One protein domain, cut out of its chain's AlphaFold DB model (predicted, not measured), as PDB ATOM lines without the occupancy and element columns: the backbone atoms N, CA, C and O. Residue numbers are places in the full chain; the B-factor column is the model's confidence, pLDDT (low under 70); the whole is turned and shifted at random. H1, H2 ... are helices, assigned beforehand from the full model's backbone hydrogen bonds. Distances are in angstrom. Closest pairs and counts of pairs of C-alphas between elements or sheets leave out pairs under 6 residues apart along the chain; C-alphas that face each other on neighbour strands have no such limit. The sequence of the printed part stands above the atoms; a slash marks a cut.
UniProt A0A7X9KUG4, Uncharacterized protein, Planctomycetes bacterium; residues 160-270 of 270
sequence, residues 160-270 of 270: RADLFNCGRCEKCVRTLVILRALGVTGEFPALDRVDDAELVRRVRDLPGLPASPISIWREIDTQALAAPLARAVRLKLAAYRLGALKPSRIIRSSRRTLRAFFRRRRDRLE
ATOM      1  N   ARG A 160     -36.306   8.411  -6.697       86.38
ATOM      2  CA  ARG A 160     -37.352   8.182  -7.721       86.38
ATOM      3  C   ARG A 160     -38.743   8.700  -7.344       86.38
ATOM      4  O   ARG A 160     -39.630   8.663  -8.180       86.38
ATOM      5  N   ALA A 161     -38.944   9.058  -6.082       85.06
ATOM      6  CA  ALA A 161     -40.168   9.696  -5.610       85.06
ATOM      7  C   ALA A 161     -39.869  11.159  -5.305       85.06
ATOM      8  O   ALA A 161     -38.706  11.495  -5.045       85.06
ATOM      9  N   ASP A 162     -40.906  11.988  -5.275       79.19
ATOM     10  CA  ASP A 162     -40.775  13.432  -5.080       79.19
ATOM     11  C   ASP A 162     -39.983  13.749  -3.814       79.19
ATOM     12  O   ASP A 162     -39.007  14.493  -3.864       79.19
ATOM     13  N   LEU A 163     -40.290  13.070  -2.703       78.00
ATOM     14  CA  LEU A 163     -39.613  13.264  -1.423       78.00
ATOM     15  C   LEU A 163     -39.140  11.938  -0.805       78.00
ATOM     16  O   LEU A 163     -39.722  10.878  -1.000       78.00
ATOM     17  N   PHE A 164     -38.023  12.015  -0.078       83.19
ATOM     18  CA  PHE A 164     -37.427  10.958   0.748       83.19
ATOM     19  C   PHE A 164     -37.284   9.560   0.125       83.19
ATOM     20  O   PHE A 164     -36.226   9.286  -0.449       83.19
ATOM     21  N   ASN A 165     -38.263   8.656   0.285       92.81
ATOM     22  CA  ASN A 165     -38.128   7.250  -0.093       92.81
ATOM     23  C   ASN A 165     -39.092   6.817  -1.194       92.81
ATOM     24  O   ASN A 165     -40.294   6.961  -1.077       92.81
ATOM     25  N   CYS A 166     -38.567   6.153  -2.226       92.38
ATOM     26  CA  CYS A 166     -39.401   5.697  -3.339       92.38
ATOM     27  C   CYS A 166     -40.142   4.375  -3.114       92.38
ATOM     28  O   CYS A 166     -40.797   3.901  -4.036       92.38
ATOM     29  N   GLY A 167     -39.914   3.691  -1.988       91.56
ATOM     30  CA  GLY A 167     -40.548   2.405  -1.668       91.56
ATOM     31  C   GLY A 167     -40.207   1.219  -2.591       91.56
ATOM     32  O   GLY A 167     -40.552   0.086  -2.264       91.56
ATOM     33  N   ARG A 168     -39.525   1.447  -3.723       91.44
ATOM     34  CA  ARG A 168     -39.369   0.477  -4.825       91.44
ATOM     35  C   ARG A 168     -37.921   0.150  -5.190       91.44
ATOM     36  O   ARG A 168     -37.669  -0.827  -5.884       91.44
ATOM     37  N   CYS A 169     -36.949   0.962  -4.771       93.12
ATOM     38  CA  CYS A 169     -35.542   0.621  -4.984       93.12
ATOM     39  C   CYS A 169     -35.105  -0.482  -4.015       93.12
ATOM     40  O   CYS A 169     -35.670  -0.634  -2.934       93.12
ATOM     41  N   GLU A 170     -34.046  -1.203  -4.374       93.88
ATOM     42  CA  GLU A 170     -33.508  -2.315  -3.585       93.88
ATOM     43  C   GLU A 170     -33.278  -1.949  -2.107       93.88
ATOM     44  O   GLU A 170     -33.698  -2.694  -1.229       93.88
ATOM     45  N   LYS A 171     -32.728  -0.762  -1.812       92.25
ATOM     46  CA  LYS A 171     -32.477  -0.316  -0.430       92.25
ATOM     47  C   LYS A 171     -33.767  -0.022   0.348       92.25
ATOM     48  O   LYS A 171     -33.826  -0.323   1.540       92.25
ATOM     49  N   CYS A 172     -34.788   0.540  -0.305       94.50
ATOM     50  CA  CYS A 172     -36.109   0.746   0.301       94.50
ATOM     51  C   CYS A 172     -36.797  -0.595   0.566       94.50
ATOM     52  O   CYS A 172     -37.178  -0.856   1.701       94.50
ATOM     53  N   VAL A 173     -36.880  -1.467  -0.445       94.69
ATOM     54  CA  VAL A 173     -37.527  -2.781  -0.323       94.69
ATOM     55  C   VAL A 173     -36.829  -3.628   0.735       94.69
ATOM     56  O   VAL A 173     -37.493  -4.144   1.624       94.69
ATOM     57  N   ARG A 174     -35.493  -3.700   0.729       94.50
ATOM     58  CA  ARG A 174     -34.737  -4.421   1.762       94.50
ATOM     59  C   ARG A 174     -35.031  -3.897   3.167       94.50
ATOM     60  O   ARG A 174     -35.178  -4.688   4.087       94.50
ATOM     61  N   THR A 175     -35.140  -2.577   3.337       95.06
ATOM     62  CA  THR A 175     -35.489  -1.974   4.635       95.06
ATOM     63  C   THR A 175     -36.903  -2.382   5.067       95.06
ATOM     64  O   THR A 175     -37.075  -2.799   6.205       95.06
ATOM     65  N   LEU A 176     -37.887  -2.353   4.159       94.19
ATOM     66  CA  LEU A 176     -39.260  -2.800   4.439       94.19
ATOM     67  C   LEU A 176     -39.327  -4.288   4.816       94.19
ATOM     68  O   LEU A 176     -40.043  -4.650   5.744       94.19
ATOM     69  N   VAL A 177     -38.555  -5.145   4.140       95.00
ATOM     70  CA  VAL A 177     -38.481  -6.577   4.473       95.00
ATOM     71  C   VAL A 177     -37.884  -6.796   5.863       95.00
ATOM     72  O   VAL A 177     -38.422  -7.597   6.619       95.00
ATOM     73  N   ILE A 178     -36.824  -6.066   6.232       95.19
ATOM     74  CA  ILE A 178     -36.247  -6.148   7.584       95.19
ATOM     75  C   ILE A 178     -37.268  -5.685   8.632       95.19
ATOM     76  O   ILE A 178     -37.450  -6.373   9.627       95.19
ATOM     77  N   LEU A 179     -37.972  -4.568   8.408       93.75
ATOM     78  CA  LEU A 179     -39.021  -4.109   9.332       93.75
ATOM     79  C   LEU A 179     -40.110  -5.172   9.527       93.75
ATOM     80  O   LEU A 179     -40.515  -5.425  10.658       93.75
ATOM     81  N   ARG A 180     -40.533  -5.835   8.440       92.69
ATOM     82  CA  ARG A 180     -41.513  -6.928   8.496       92.69
ATOM     83  C   ARG A 180     -40.988  -8.130   9.282       92.69
ATOM     84  O   ARG A 180     -41.717  -8.667  10.103       92.69
ATOM     85  N   ALA A 181     -39.732  -8.513   9.057       92.94
ATOM     86  CA  ALA A 181     -39.071  -9.601   9.779       92.94
ATOM     87  C   ALA A 181     -38.964  -9.332  11.289       92.94
ATOM     88  O   ALA A 181     -39.068 -10.250  12.091       92.94
ATOM     89  N   LEU A 182     -38.779  -8.066  11.669       92.38
ATOM     90  CA  LEU A 182     -38.713  -7.624  13.063       92.38
ATOM     91  C   LEU A 182     -40.096  -7.454  13.715       92.38
ATOM     92  O   LEU A 182     -40.172  -7.033  14.864       92.38
ATOM     93  N   GLY A 183     -41.191  -7.706  12.988       90.94
ATOM     94  CA  GLY A 183     -42.548  -7.470  13.486       90.94
ATOM     95  C   GLY A 183     -42.853  -5.994  13.761       90.94
ATOM     96  O   GLY A 183     -43.789  -5.689  14.496       90.94
ATOM     97  N   VAL A 184     -42.079  -5.059  13.194       89.44
ATOM     98  CA  VAL A 184     -42.297  -3.626  13.405       89.44
ATOM     99  C   VAL A 184     -43.561  -3.202  12.667       89.44
ATOM    100  O   VAL A 184     -43.618  -3.207  11.435       89.44
ATOM    101  N   THR A 185     -44.562  -2.791  13.439       75.50
ATOM    102  CA  THR A 185     -45.836  -2.257  12.954       75.50
ATOM    103  C   THR A 185     -45.892  -0.730  13.099       75.50
ATOM    104  O   THR A 185     -45.017  -0.091  13.700       75.50
ATOM    105  N   GLY A 186     -46.923  -0.119  12.514       70.50
ATOM    106  CA  GLY A 186     -47.143   1.327  12.540       70.50
ATOM    107  C   GLY A 186     -46.466   2.077  11.392       70.50
ATOM    108  O   GLY A 186     -45.843   1.486  10.510       70.50
ATOM    109  N   GLU A 187     -46.633   3.394  11.392       74.69
ATOM    110  CA  GLU A 187     -46.265   4.231  10.254       74.69
ATOM    111  C   GLU A 187     -44.815   4.706  10.322       74.69
ATOM    112  O   GLU A 187     -44.269   5.016  11.383       74.69
ATOM    113  N   PHE A 188     -44.210   4.769   9.141       84.44
ATOM    114  CA  PHE A 188     -43.016   5.543   8.855       84.44
ATOM    115  C   PHE A 188     -43.451   6.522   7.769       84.44
ATOM    116  O   PHE A 188     -43.452   6.115   6.616       84.44
ATOM    117  N   PRO A 189     -43.860   7.766   8.071       80.19
ATOM    118  CA  PRO A 189     -44.428   8.672   7.064       80.19
ATOM    119  C   PRO A 189     -43.544   8.864   5.823       80.19
ATOM    120  O   PRO A 189     -44.032   9.066   4.716       80.19
ATOM    121  N   ALA A 190     -42.224   8.743   5.989       73.75
ATOM    122  CA  ALA A 190     -41.270   8.804   4.891       73.75
ATOM    123  C   ALA A 190     -41.221   7.531   4.014       73.75
ATOM    124  O   ALA A 190     -40.532   7.553   2.998       73.75
ATOM    125  N   LEU A 191     -41.861   6.419   4.388       79.25
ATOM    126  CA  LEU A 191     -41.912   5.137   3.671       79.25
ATOM    127  C   LEU A 191     -43.372   4.739   3.406       79.25
ATOM    128  O   LEU A 191     -44.175   4.698   4.329       79.25
ATOM    129  N   ASP A 192     -43.702   4.352   2.172       72.25
ATOM    130  CA  ASP A 192     -45.048   3.856   1.863       72.25
ATOM    131  C   ASP A 192     -45.489   2.743   2.823       72.25
ATOM    132  O   ASP A 192     -44.764   1.762   3.043       72.25
ATOM    133  N   ARG A 193     -46.737   2.832   3.289       75.75
ATOM    134  CA  ARG A 193     -47.417   1.689   3.891       75.75
ATOM    135  C   ARG A 193     -47.683   0.656   2.798       75.75
ATOM    136  O   ARG A 193     -48.378   0.932   1.825       75.75
ATOM    137  N   VAL A 194     -47.116  -0.534   2.965       85.25
ATOM    138  CA  VAL A 194     -47.317  -1.670   2.059       85.25
ATOM    139  C   VAL A 194     -47.834  -2.868   2.835       85.25
ATOM    140  O   VAL A 194     -47.327  -3.193   3.914       85.25
ATOM    141  N   ASP A 195     -48.846  -3.533   2.295       89.94
ATOM    142  CA  ASP A 195     -49.260  -4.841   2.791       89.94
ATOM    143  C   ASP A 195     -48.247  -5.933   2.385       89.94
ATOM    144  O   ASP A 195     -47.264  -5.682   1.676       89.94
ATOM    145  N   ASP A 196     -48.452  -7.156   2.882       90.69
ATOM    146  CA  ASP A 196     -47.552  -8.277   2.591       90.69
ATOM    147  C   ASP A 196     -47.561  -8.678   1.112       90.69
ATOM    148  O   ASP A 196     -46.519  -9.063   0.577       90.69
ATOM    149  N   ALA A 197     -48.703  -8.572   0.430       94.25
ATOM    150  CA  ALA A 197     -48.828  -8.951  -0.974       94.25
ATOM    151  C   ALA A 197     -48.032  -7.996  -1.878       94.25
ATOM    152  O   ALA A 197     -47.257  -8.433  -2.736       94.25
ATOM    153  N   GLU A 198     -48.152  -6.694  -1.636       94.56
ATOM    154  CA  GLU A 198     -47.390  -5.657  -2.318       94.56
ATOM    155  C   GLU A 198     -45.899  -5.755  -1.984       94.56
ATOM    156  O   GLU A 198     -45.064  -5.618  -2.880       94.56
ATOM    157  N   LEU A 199     -45.525  -6.044  -0.733       94.31
ATOM    158  CA  LEU A 199     -44.117  -6.230  -0.374       94.31
ATOM    159  C   LEU A 199     -43.504  -7.441  -1.095       94.31
ATOM    160  O   LEU A 199     -42.403  -7.340  -1.643       94.31
ATOM    161  N   VAL A 200     -44.231  -8.561  -1.173       96.81
ATOM    162  CA  VAL A 200     -43.843  -9.740  -1.966       96.81
ATOM    163  C   VAL A 200     -43.641  -9.363  -3.433       96.81
ATOM    164  O   VAL A 200     -42.625  -9.742  -4.027       96.81
ATOM    165  N   ARG A 201     -44.571  -8.600  -4.022       96.75
ATOM    166  CA  ARG A 201     -44.462  -8.129  -5.409       96.75
ATOM    167  C   ARG A 201     -43.233  -7.243  -5.600       96.75
ATOM    168  O   ARG A 201     -42.421  -7.521  -6.475       96.75
ATOM    169  N   ARG A 202     -43.015  -6.263  -4.721       95.12
ATOM    170  CA  ARG A 202     -41.843  -5.376  -4.764       95.12
ATOM    171  C   ARG A 202     -40.528  -6.148  -4.665       95.12
ATOM    172  O   ARG A 202     -39.592  -5.810  -5.383       95.12
ATOM    173  N   VAL A 203     -40.448  -7.197  -3.839       96.06
ATOM    174  CA  VAL A 203     -39.271  -8.087  -3.791       96.06
ATOM    175  C   VAL A 203     -39.073  -8.802  -5.125       96.06
ATOM    176  O   VAL A 203     -37.945  -8.852  -5.613       96.06
ATOM    177  N   ARG A 204     -40.136  -9.333  -5.741       95.75
ATOM    178  CA  ARG A 204     -40.065  -9.999  -7.057       95.75
ATOM    179  C   ARG A 204     -39.651  -9.039  -8.174       95.75
ATOM    180  O   ARG A 204     -38.853  -9.439  -9.021       95.75
ATOM    181  N   ASP A 205     -40.095  -7.791  -8.112       95.06
ATOM    182  CA  ASP A 205     -39.829  -6.754  -9.115       95.06
ATOM    183  C   ASP A 205     -38.422  -6.147  -9.002       95.06
ATOM    184  O   ASP A 205     -37.975  -5.435  -9.905       95.06
ATOM    185  N   LEU A 206     -37.679  -6.424  -7.920       94.00
ATOM    186  CA  LEU A 206     -36.295  -5.964  -7.815       94.00
ATOM    187  C   LEU A 206     -35.455  -6.481  -8.995       94.00
ATOM    188  O   LEU A 206     -35.570  -7.652  -9.370       94.00
ATOM    189  N   PRO A 207     -34.527  -5.677  -9.541       88.50
ATOM    190  CA  PRO A 207     -33.494  -6.217 -10.419       88.50
ATOM    191  C   PRO A 207     -32.629  -7.240  -9.656       88.50
ATOM    192  O   PRO A 207     -32.790  -7.448  -8.450       88.50
ATOM    193  N   GLY A 208     -31.696  -7.896 -10.352       86.12
ATOM    194  CA  GLY A 208     -30.742  -8.803  -9.704       86.12
ATOM    195  C   GLY A 208     -30.073  -8.151  -8.486       86.12
ATOM    196  O   GLY A 208     -29.702  -6.977  -8.531       86.12
ATOM    197  N   LEU A 209     -29.952  -8.906  -7.387       87.38
ATOM    198  CA  LEU A 209     -29.418  -8.366  -6.138       87.38
ATOM    199  C   LEU A 209     -27.957  -7.918  -6.324       87.38
ATOM    200  O   LEU A 209     -27.162  -8.661  -6.905       87.38
ATOM    201  N   PRO A 210     -27.566  -6.728  -5.840       80.81
ATOM    202  CA  PRO A 210     -26.189  -6.284  -5.964       80.81
ATOM    203  C   PRO A 210     -25.269  -7.068  -5.018       80.81
ATOM    204  O   PRO A 210     -25.661  -7.463  -3.921       80.81
ATOM    205  N   ALA A 211     -24.007  -7.243  -5.418       80.75
ATOM    206  CA  ALA A 211     -23.026  -8.003  -4.639       80.75
ATOM    207  C   ALA A 211     -22.679  -7.372  -3.279       80.75
ATOM    208  O   ALA A 211     -22.338  -8.094  -2.350       80.75
ATOM    209  N   SER A 212     -22.746  -6.042  -3.151       78.81
ATOM    210  CA  SER A 212     -22.410  -5.340  -1.903       78.81
ATOM    211  C   SER A 212     -23.384  -5.672  -0.756       78.81
ATOM    212  O   SER A 212     -22.909  -6.128   0.279       78.81
ATOM    213  N   PRO A 213     -24.717  -5.549  -0.909       82.44
ATOM    214  CA  PRO A 213     -25.651  -5.882   0.168       82.44
ATOM    215  C   PRO A 213     -26.098  -7.350   0.214       82.44
ATOM    216  O   PRO A 213     -27.084  -7.663   0.882       82.44
ATOM    217  N   ILE A 214     -25.430  -8.271  -0.492       87.62
ATOM    218  CA  ILE A 214     -25.874  -9.672  -0.535       87.62
ATOM    219  C   ILE A 214     -25.847 -10.348   0.843       87.62
ATOM    220  O   ILE A 214     -26.685 -11.203   1.115       87.62
ATOM    221  N   SER A 215     -24.914  -9.960   1.717       88.62
ATOM    222  CA  SER A 215     -24.851 -10.447   3.102       88.62
ATOM    223  C   SER A 215     -26.120 -10.094   3.876       88.62
ATOM    224  O   SER A 215     -26.664 -10.954   4.556       88.62
ATOM    225  N   ILE A 216     -26.661  -8.890   3.672       91.50
ATOM    226  CA  ILE A 216     -27.902  -8.439   4.315       91.50
ATOM    227  C   ILE A 216     -29.096  -9.278   3.838       91.50
ATOM    228  O   ILE A 216     -29.936  -9.667   4.637       91.50
ATOM    229  N   TRP A 217     -29.183  -9.605   2.544       94.06
ATOM    230  CA  TRP A 217     -30.259 -10.480   2.053       94.06
ATOM    231  C   TRP A 217     -30.162 -11.910   2.573       94.06
ATOM    232  O   TRP A 217     -31.191 -12.544   2.783       94.06
ATOM    233  N   ARG A 218     -28.945 -12.422   2.781       92.69
ATOM    234  CA  ARG A 218     -28.740 -13.735   3.407       92.69
ATOM    235  C   ARG A 218     -29.180 -13.723   4.865       92.69
ATOM    236  O   ARG A 218     -29.855 -14.650   5.275       92.69
ATOM    237  N   GLU A 219     -28.851 -12.665   5.600       91.94
ATOM    238  CA  GLU A 219     -29.318 -12.464   6.975       91.94
ATOM    239  C   GLU A 219     -30.849 -12.366   7.050       91.94
ATOM    240  O   GLU A 219     -31.459 -12.945   7.935       91.94
ATOM    241  N   ILE A 220     -31.496 -11.686   6.099       93.06
ATOM    242  CA  ILE A 220     -32.965 -11.615   6.029       93.06
ATOM    243  C   ILE A 220     -33.599 -13.008   5.881       93.06
ATOM    244  O   ILE A 220     -34.630 -13.270   6.491       93.06
ATOM    245  N   ASP A 221     -33.006 -13.899   5.084       93.50
ATOM    246  CA  ASP A 221     -33.527 -15.259   4.863       93.50
ATOM    247  C   ASP A 221     -33.425 -16.156   6.110       93.50
ATOM    248  O   ASP A 221     -34.118 -17.167   6.191       93.50
ATOM    249  N   THR A 222     -32.607 -15.781   7.104       90.69
ATOM    250  CA  THR A 222     -32.553 -16.480   8.400       90.69
ATOM    251  C   THR A 222     -33.588 -15.969   9.402       90.69
ATOM    252  O   THR A 222     -33.687 -16.523  10.493       90.69
ATOM    253  N   GLN A 223     -34.336 -14.910   9.076       90.31
ATOM    254  CA  GLN A 223     -35.352 -14.339   9.961       90.31
ATOM    255  C   GLN A 223     -36.714 -15.025   9.787       90.31
ATOM    256  O   GLN A 223     -37.014 -15.624   8.750       90.31
ATOM    257  N   ALA A 224     -37.583 -14.873  10.789       89.56
ATOM    258  CA  ALA A 224     -38.965 -15.328  10.726       89.56
ATOM    259  C   ALA A 224     -39.787 -14.441   9.771       89.56
ATOM    260  O   ALA A 224     -40.289 -13.380  10.134       89.56
ATOM    261  N   LEU A 225     -39.914 -14.879   8.519       92.25
ATOM    262  CA  LEU A 225     -40.744 -14.242   7.497       92.25
ATOM    263  C   LEU A 225     -41.983 -15.090   7.200       92.25
ATOM    264  O   LEU A 225     -41.901 -16.317   7.122       92.25
ATOM    265  N   ALA A 226     -43.110 -14.434   6.913       93.12
ATOM    266  CA  ALA A 226     -44.284 -15.111   6.368       93.12
ATOM    267  C   ALA A 226     -43.929 -15.863   5.070       93.12
ATOM    268  O   ALA A 226     -43.163 -15.366   4.234       93.12
ATOM    269  N   ALA A 227     -44.508 -17.052   4.877       95.50
ATOM    270  CA  ALA A 227     -44.105 -17.984   3.818       95.50
ATOM    271  C   ALA A 227     -44.047 -17.371   2.396       95.50
ATOM    272  O   ALA A 227     -43.061 -17.622   1.692       95.50
ATOM    273  N   PRO A 228     -45.008 -16.529   1.950       96.81
ATOM    274  CA  PRO A 228     -44.931 -15.898   0.630       96.81
ATOM    275  C   PRO A 228     -43.721 -14.967   0.464       96.81
ATOM    276  O   PRO A 228     -43.082 -14.962  -0.595       96.81
ATOM    277  N   LEU A 229     -43.388 -14.205   1.510       96.25
ATOM    278  CA  LEU A 229     -42.272 -13.262   1.513       96.25
ATOM    279  C   LEU A 229     -40.933 -13.997   1.595       96.25
ATOM    280  O   LEU A 229     -40.043 -13.723   0.788       96.25
ATOM    281  N   ALA A 230     -40.831 -15.001   2.469       96.81
ATOM    282  CA  ALA A 230     -39.670 -15.888   2.553       96.81
ATOM    283  C   ALA A 230     -39.360 -16.531   1.191       96.81
ATOM    284  O   ALA A 230     -38.227 -16.490   0.706       96.81
ATOM    285  N   ARG A 231     -40.386 -17.056   0.502       97.31
ATOM    286  CA  ARG A 231     -40.236 -17.633  -0.843       97.31
ATOM    287  C   ARG A 231     -39.708 -16.610  -1.852       97.31
ATOM    288  O   ARG A 231     -38.823 -16.943  -2.639       97.31
ATOM    289  N   ALA A 232     -40.221 -15.380  -1.842       97.06
ATOM    290  CA  ALA A 232     -39.761 -14.330  -2.753       97.06
ATOM    291  C   ALA A 232     -38.281 -13.969  -2.524       97.06
ATOM    292  O   ALA A 232     -37.522 -13.856  -3.491       97.06
ATOM    293  N   VAL A 233     -37.854 -13.861  -1.260       96.62
ATOM    294  CA  VAL A 233     -36.449 -13.615  -0.886       96.62
ATOM    295  C   VAL A 233     -35.545 -14.757  -1.359       96.62
ATOM    296  O   VAL A 233     -34.547 -14.509  -2.044       96.62
ATOM    297  N   ARG A 234     -35.921 -16.014  -1.088       96.56
ATOM    298  CA  ARG A 234     -35.149 -17.200  -1.506       96.56
ATOM    299  C   ARG A 234     -34.978 -17.286  -3.013       96.56
ATOM    300  O   ARG A 234     -33.882 -17.584  -3.483       96.56
ATOM    301  N   LEU A 235     -36.017 -16.965  -3.785       95.38
ATOM    302  CA  LEU A 235     -35.930 -16.930  -5.248       95.38
ATOM    303  C   LEU A 235     -34.935 -15.867  -5.739       95.38
ATOM    304  O   LEU A 235     -34.162 -16.136  -6.659       95.38
ATOM    305  N   LYS A 236     -34.880 -14.685  -5.108       94.69
ATOM    306  CA  LYS A 236     -33.874 -13.657  -5.438       94.69
ATOM    307  C   LYS A 236     -32.455 -14.086  -5.084       94.69
ATOM    308  O   LYS A 236     -31.540 -13.875  -5.883       94.69
ATOM    309  N   LEU A 237     -32.267 -14.730  -3.935       94.81
ATOM    310  CA  LEU A 237     -30.975 -15.292  -3.539       94.81
ATOM    311  C   LEU A 237     -30.525 -16.419  -4.482       94.81
ATOM    312  O   LEU A 237     -29.358 -16.455  -4.875       94.81
ATOM    313  N   ALA A 238     -31.436 -17.306  -4.889       93.56
ATOM    314  CA  ALA A 238     -31.159 -18.366  -5.856       93.56
ATOM    315  C   ALA A 238     -30.771 -17.792  -7.227       93.56
ATOM    316  O   ALA A 238     -29.749 -18.185  -7.791       93.56
ATOM    317  N   ALA A 239     -31.515 -16.798  -7.726       90.69
ATOM    318  CA  ALA A 239     -31.191 -16.108  -8.973       90.69
ATOM    319  C   ALA A 239     -29.811 -15.426  -8.920       90.69
ATOM    320  O   ALA A 239     -29.044 -15.518  -9.879       90.69
ATOM    321  N   TYR A 240     -29.457 -14.799  -7.790       89.81
ATOM    322  CA  TYR A 240     -28.119 -14.241  -7.581       89.81
ATOM    323  C   TYR A 240     -27.028 -15.320  -7.651       89.81
ATOM    324  O   TYR A 240     -26.023 -15.130  -8.334       89.81
ATOM    325  N   ARG A 241     -27.226 -16.470  -6.984       88.12
ATOM    326  CA  ARG A 241     -26.277 -17.600  -7.015       88.12
ATOM    327  C   ARG A 241     -26.089 -18.133  -8.437       88.12
ATOM    328  O   ARG A 241     -24.954 -18.253  -8.883       88.12
ATOM    329  N   LEU A 242     -27.176 -18.370  -9.172       86.44
ATOM    330  CA  LEU A 242     -27.120 -18.830 -10.566       86.44
ATOM    331  C   LEU A 242     -26.433 -17.813 -11.489       86.44
ATOM    332  O   LEU A 242     -25.657 -18.193 -12.361       86.44
ATOM    333  N   GLY A 243     -26.679 -16.516 -11.282       81.81
ATOM    334  CA  GLY A 243     -25.987 -15.446 -12.000       81.81
ATOM    335  C   GLY A 243     -24.487 -15.395 -11.698       81.81
ATOM    336  O   GLY A 243     -23.697 -15.176 -12.611       81.81
ATOM    337  N   ALA A 244     -24.090 -15.648 -10.447       69.69
ATOM    338  CA  ALA A 244     -22.689 -15.705 -10.030       69.69
ATOM    339  C   ALA A 244     -21.945 -16.948 -10.554       69.69
ATOM    340  O   ALA A 244     -20.736 -16.888 -10.756       69.69
ATOM    341  N   LEU A 245     -22.658 -18.057 -10.792       59.91
ATOM    342  CA  LEU A 245     -22.106 -19.285 -11.378       59.91
ATOM    343  C   LEU A 245     -21.882 -19.184 -12.893       59.91
ATOM    344  O   LEU A 245     -21.123 -19.975 -13.451       59.91
ATOM    345  N   LYS A 246     -22.503 -18.214 -13.582       55.06
ATOM    346  CA  LYS A 246     -22.193 -17.957 -14.994       55.06
ATOM    347  C   LYS A 246     -20.776 -17.374 -15.075       55.06
ATOM    348  O   LYS A 246     -20.548 -16.301 -14.511       55.06
ATOM    349  N   PRO A 247     -19.823 -18.020 -15.776       43.84
ATOM    350  CA  PRO A 247     -18.470 -17.495 -15.890       43.84
ATOM    351  C   PRO A 247     -18.538 -16.088 -16.473       43.84
ATOM    352  O   PRO A 247     -19.095 -15.865 -17.552       43.84
ATOM    353  N   SER A 248     -18.010 -15.120 -15.725       48.56
ATOM    354  CA  SER A 248     -17.994 -13.733 -16.170       48.56
ATOM    355  C   SER A 248     -17.327 -13.662 -17.549       48.56
ATOM    356  O   SER A 248     -16.170 -14.046 -17.729       48.56
ATOM    357  N   ARG A 249     -18.038 -13.131 -18.552       42.66
ATOM    358  CA  ARG A 249     -17.478 -12.834 -19.889       42.66
ATOM    359  C   ARG A 249     -16.304 -11.829 -19.839       42.66
ATOM    360  O   ARG A 249     -15.703 -11.531 -20.865       42.66
ATOM    361  N   ILE A 250     -15.952 -11.342 -18.648       45.62
ATOM    362  CA  ILE A 250     -14.968 -10.297 -18.358       45.62
ATOM    363  C   ILE A 250     -13.516 -10.807 -18.453       45.62
ATOM    364  O   ILE A 250     -12.611 -10.011 -18.677       45.62
ATOM    365  N   ILE A 251     -13.252 -12.119 -18.405       42.75
ATOM    366  CA  ILE A 251     -11.864 -12.635 -18.482       42.75
ATOM    367  C   ILE A 251     -11.347 -12.784 -19.935       42.75
ATOM    368  O   ILE A 251     -10.148 -12.976 -20.150       42.75
ATOM    369  N   ARG A 252     -12.192 -12.635 -20.971       37.38
ATOM    370  CA  ARG A 252     -11.736 -12.749 -22.377       37.38
ATOM    371  C   ARG A 252     -11.280 -11.436 -23.025       37.38
ATOM    372  O   ARG A 252     -10.439 -11.500 -23.919       37.38
ATOM    373  N   SER A 253     -11.751 -10.265 -22.589       39.31
ATOM    374  CA  SER A 253     -11.333  -8.984 -23.194       39.31
ATOM    375  C   SER A 253     -10.010  -8.459 -22.625       39.31
ATOM    376  O   SER A 253      -9.180  -7.951 -23.376       39.31
ATOM    377  N   SER A 254      -9.737  -8.679 -21.337       43.19
ATOM    378  CA  SER A 254      -8.544  -8.146 -20.660       43.19
ATOM    379  C   SER A 254      -7.234  -8.762 -21.160       43.19
ATOM    380  O   SER A 254      -6.217  -8.078 -21.237       43.19
ATOM    381  N   ARG A 255      -7.242 -10.037 -21.579       42.94
ATOM    382  CA  ARG A 255      -6.042 -10.697 -22.134       42.94
ATOM    383  C   ARG A 255      -5.665 -10.188 -23.526       42.94
ATOM    384  O   ARG A 255      -4.486 -10.218 -23.873       42.94
ATOM    385  N   ARG A 256      -6.631  -9.709 -24.319       44.56
ATOM    386  CA  ARG A 256      -6.376  -9.191 -25.673       44.56
ATOM    387  C   ARG A 256      -5.837  -7.757 -25.614       44.56
ATOM    388  O   ARG A 256      -4.877  -7.449 -26.312       44.56
ATOM    389  N   THR A 257      -6.363  -6.938 -24.701       48.44
ATOM    390  CA  THR A 257      -5.915  -5.549 -24.500       48.44
ATOM    391  C   THR A 257      -4.564  -5.465 -23.785       48.44
ATOM    392  O   THR A 257      -3.711  -4.688 -24.204       48.44
ATOM    393  N   LEU A 258      -4.298  -6.317 -22.783       46.50
ATOM    394  CA  LEU A 258      -2.986  -6.354 -22.114       46.50
ATOM    395  C   LEU A 258      -1.875  -6.863 -23.047       46.50
ATOM    396  O   LEU A 258      -0.803  -6.269 -23.090       46.50
ATOM    397  N   ARG A 259      -2.125  -7.894 -23.870       50.56
ATOM    398  CA  ARG A 259      -1.138  -8.353 -24.870       50.56
ATOM    399  C   ARG A 259      -0.844  -7.296 -25.942       50.56
ATOM    400  O   ARG A 259       0.299  -7.195 -26.379       50.56
ATOM    401  N   ALA A 260      -1.839  -6.503 -26.344       50.72
ATOM    402  CA  ALA A 260      -1.646  -5.396 -27.284       50.72
ATOM    403  C   ALA A 260      -0.863  -4.225 -26.662       50.72
ATOM    404  O   ALA A 260      -0.025  -3.626 -27.334       50.72
ATOM    405  N   PHE A 261      -1.087  -3.937 -25.376       47.38
ATOM    406  CA  PHE A 261      -0.354  -2.910 -24.634       47.38
ATOM    407  C   PHE A 261       1.129  -3.275 -24.444       47.38
ATOM    408  O   PHE A 261       1.997  -2.434 -24.663       47.38
ATOM    409  N   PHE A 262       1.437  -4.538 -24.125       51.47
ATOM    410  CA  PHE A 262       2.826  -4.989 -23.962       51.47
ATOM    411  C   PHE A 262       3.585  -5.186 -25.286       51.47
ATOM    412  O   PHE A 262       4.796  -4.992 -25.297       51.47
ATOM    413  N   ARG A 263       2.916  -5.494 -26.413       53.53
ATOM    414  CA  ARG A 263       3.582  -5.506 -27.736       53.53
ATOM    415  C   ARG A 263       4.005  -4.108 -28.183       53.53
ATOM    416  O   ARG A 263       5.163  -3.912 -28.515       53.53
ATOM    417  N   ARG A 264       3.120  -3.112 -28.066       51.50
ATOM    418  CA  ARG A 264       3.412  -1.722 -28.480       51.50
ATOM    419  C   ARG A 264       4.532  -1.040 -27.686       51.50
ATOM    420  O   ARG A 264       5.035  -0.014 -28.129       51.50
ATOM    421  N   ARG A 265       4.884  -1.560 -26.505       48.44
ATOM    422  CA  ARG A 265       5.998  -1.051 -25.688       48.44
ATOM    423  C   ARG A 265       7.338  -1.709 -26.009       48.44
ATOM    424  O   ARG A 265       8.356  -1.127 -25.659       48.44
ATOM    425  N   ARG A 266       7.340  -2.885 -26.647       48.28
ATOM    426  CA  ARG A 266       8.572  -3.560 -27.075       48.28
ATOM    427  C   ARG A 266       9.110  -2.946 -28.368       48.28
ATOM    428  O   ARG A 266      10.292  -2.663 -28.435       48.28
ATOM    429  N   ASP A 267       8.219  -2.569 -29.283       49.94
ATOM    430  CA  ASP A 267       8.565  -1.945 -30.575       49.94
ATOM    431  C   ASP A 267       8.972  -0.450 -30.473       49.94
ATOM    432  O   ASP A 267       9.028   0.250 -31.476       49.94
ATOM    433  N   ARG A 268       9.168   0.090 -29.258       48.94
ATOM    434  CA  ARG A 268       9.625   1.480 -29.015       48.94
ATOM    435  C   ARG A 268      10.932   1.558 -28.217       48.94
ATOM    436  O   ARG A 268      11.318   2.648 -27.804       48.94
ATOM    437  N   LEU A 269      11.543   0.414 -27.928       46.84
ATOM    438  CA  LEU A 269      12.823   0.304 -27.219       46.84
ATOM    439  C   LEU A 269      13.869  -0.474 -28.041       46.84
ATOM    440  O   LEU A 269      14.904  -0.846 -27.499       46.84
ATOM    441  N   GLU A 270      13.591  -0.679 -29.328       41.59
ATOM    442  CA  GLU A 270      14.536  -1.018 -30.401       41.59
ATOM    443  C   GLU A 270      14.498   0.130 -31.419       41.59
ATOM    444  O   GLU A 270      15.570   0.467 -31.963       41.59
TER     445      GLU A 270
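This is residues 160 to 270 of the 270 residues of an uncharacterized protein of Planctomycetes bacterium (UniProt A0A7X9KUG4). Four helices, H1 to H4, make a small bundle in which each touches two of the others, and a long arm with H5, residues 245 to 270, sticks out from it and makes the length. H1 and H3 run one way, H2 and H4 the other. The printed part has 111 residues with five named helices, H1 to H5 in order, and no named strand: all helix. The whole is extended, with a radius of gyration of the C-alphas of 21.3 A and spans of 75 by 32 by 19 A.

Find C-alpha 170 at (-33.508, -2.315, -3.585); from there H1 runs to residue 181, 16.2 A. Next come H2, residues 196 to 205, and H3, residues 214 to 221. H4, residues 227 to 245, covers 26.8 A. H5, residues 251 to 266, covers 24.0 A and ends at C-alpha 266, (8.572, -3.560, -27.075).

Look first at Val 173 and Val 203, the closest C-alphas of the hairpin H1 and H2, 6.6 A apart; the tilt of 32 degrees is shallow, only just short of steep. H1 touches H3 at Ile 178 and Ile 220, their closest C-alphas, 6.6 A. H2 touches H4, with residues 228 to 236 of H4 alone, closest at the C-alphas of Val 200 and Leu 229, 5.2 A. H3 and H4 form another hairpin, at 30 degrees, closest at the C-alphas of Asp 221 and Ala 230, 6.6 A. H1 and H4 are near each other; H5 touches no helix. In H1 to H4 every O i to N i+4 pair is within hydrogen-bond range, in H5 8 of 12.

Without residues 245 to 270 the body spans 36 by 27 by 20 A. The printed part has no cut. The link from H1 to H2 is long. Residues 244 to 270 have pLDDT under 70.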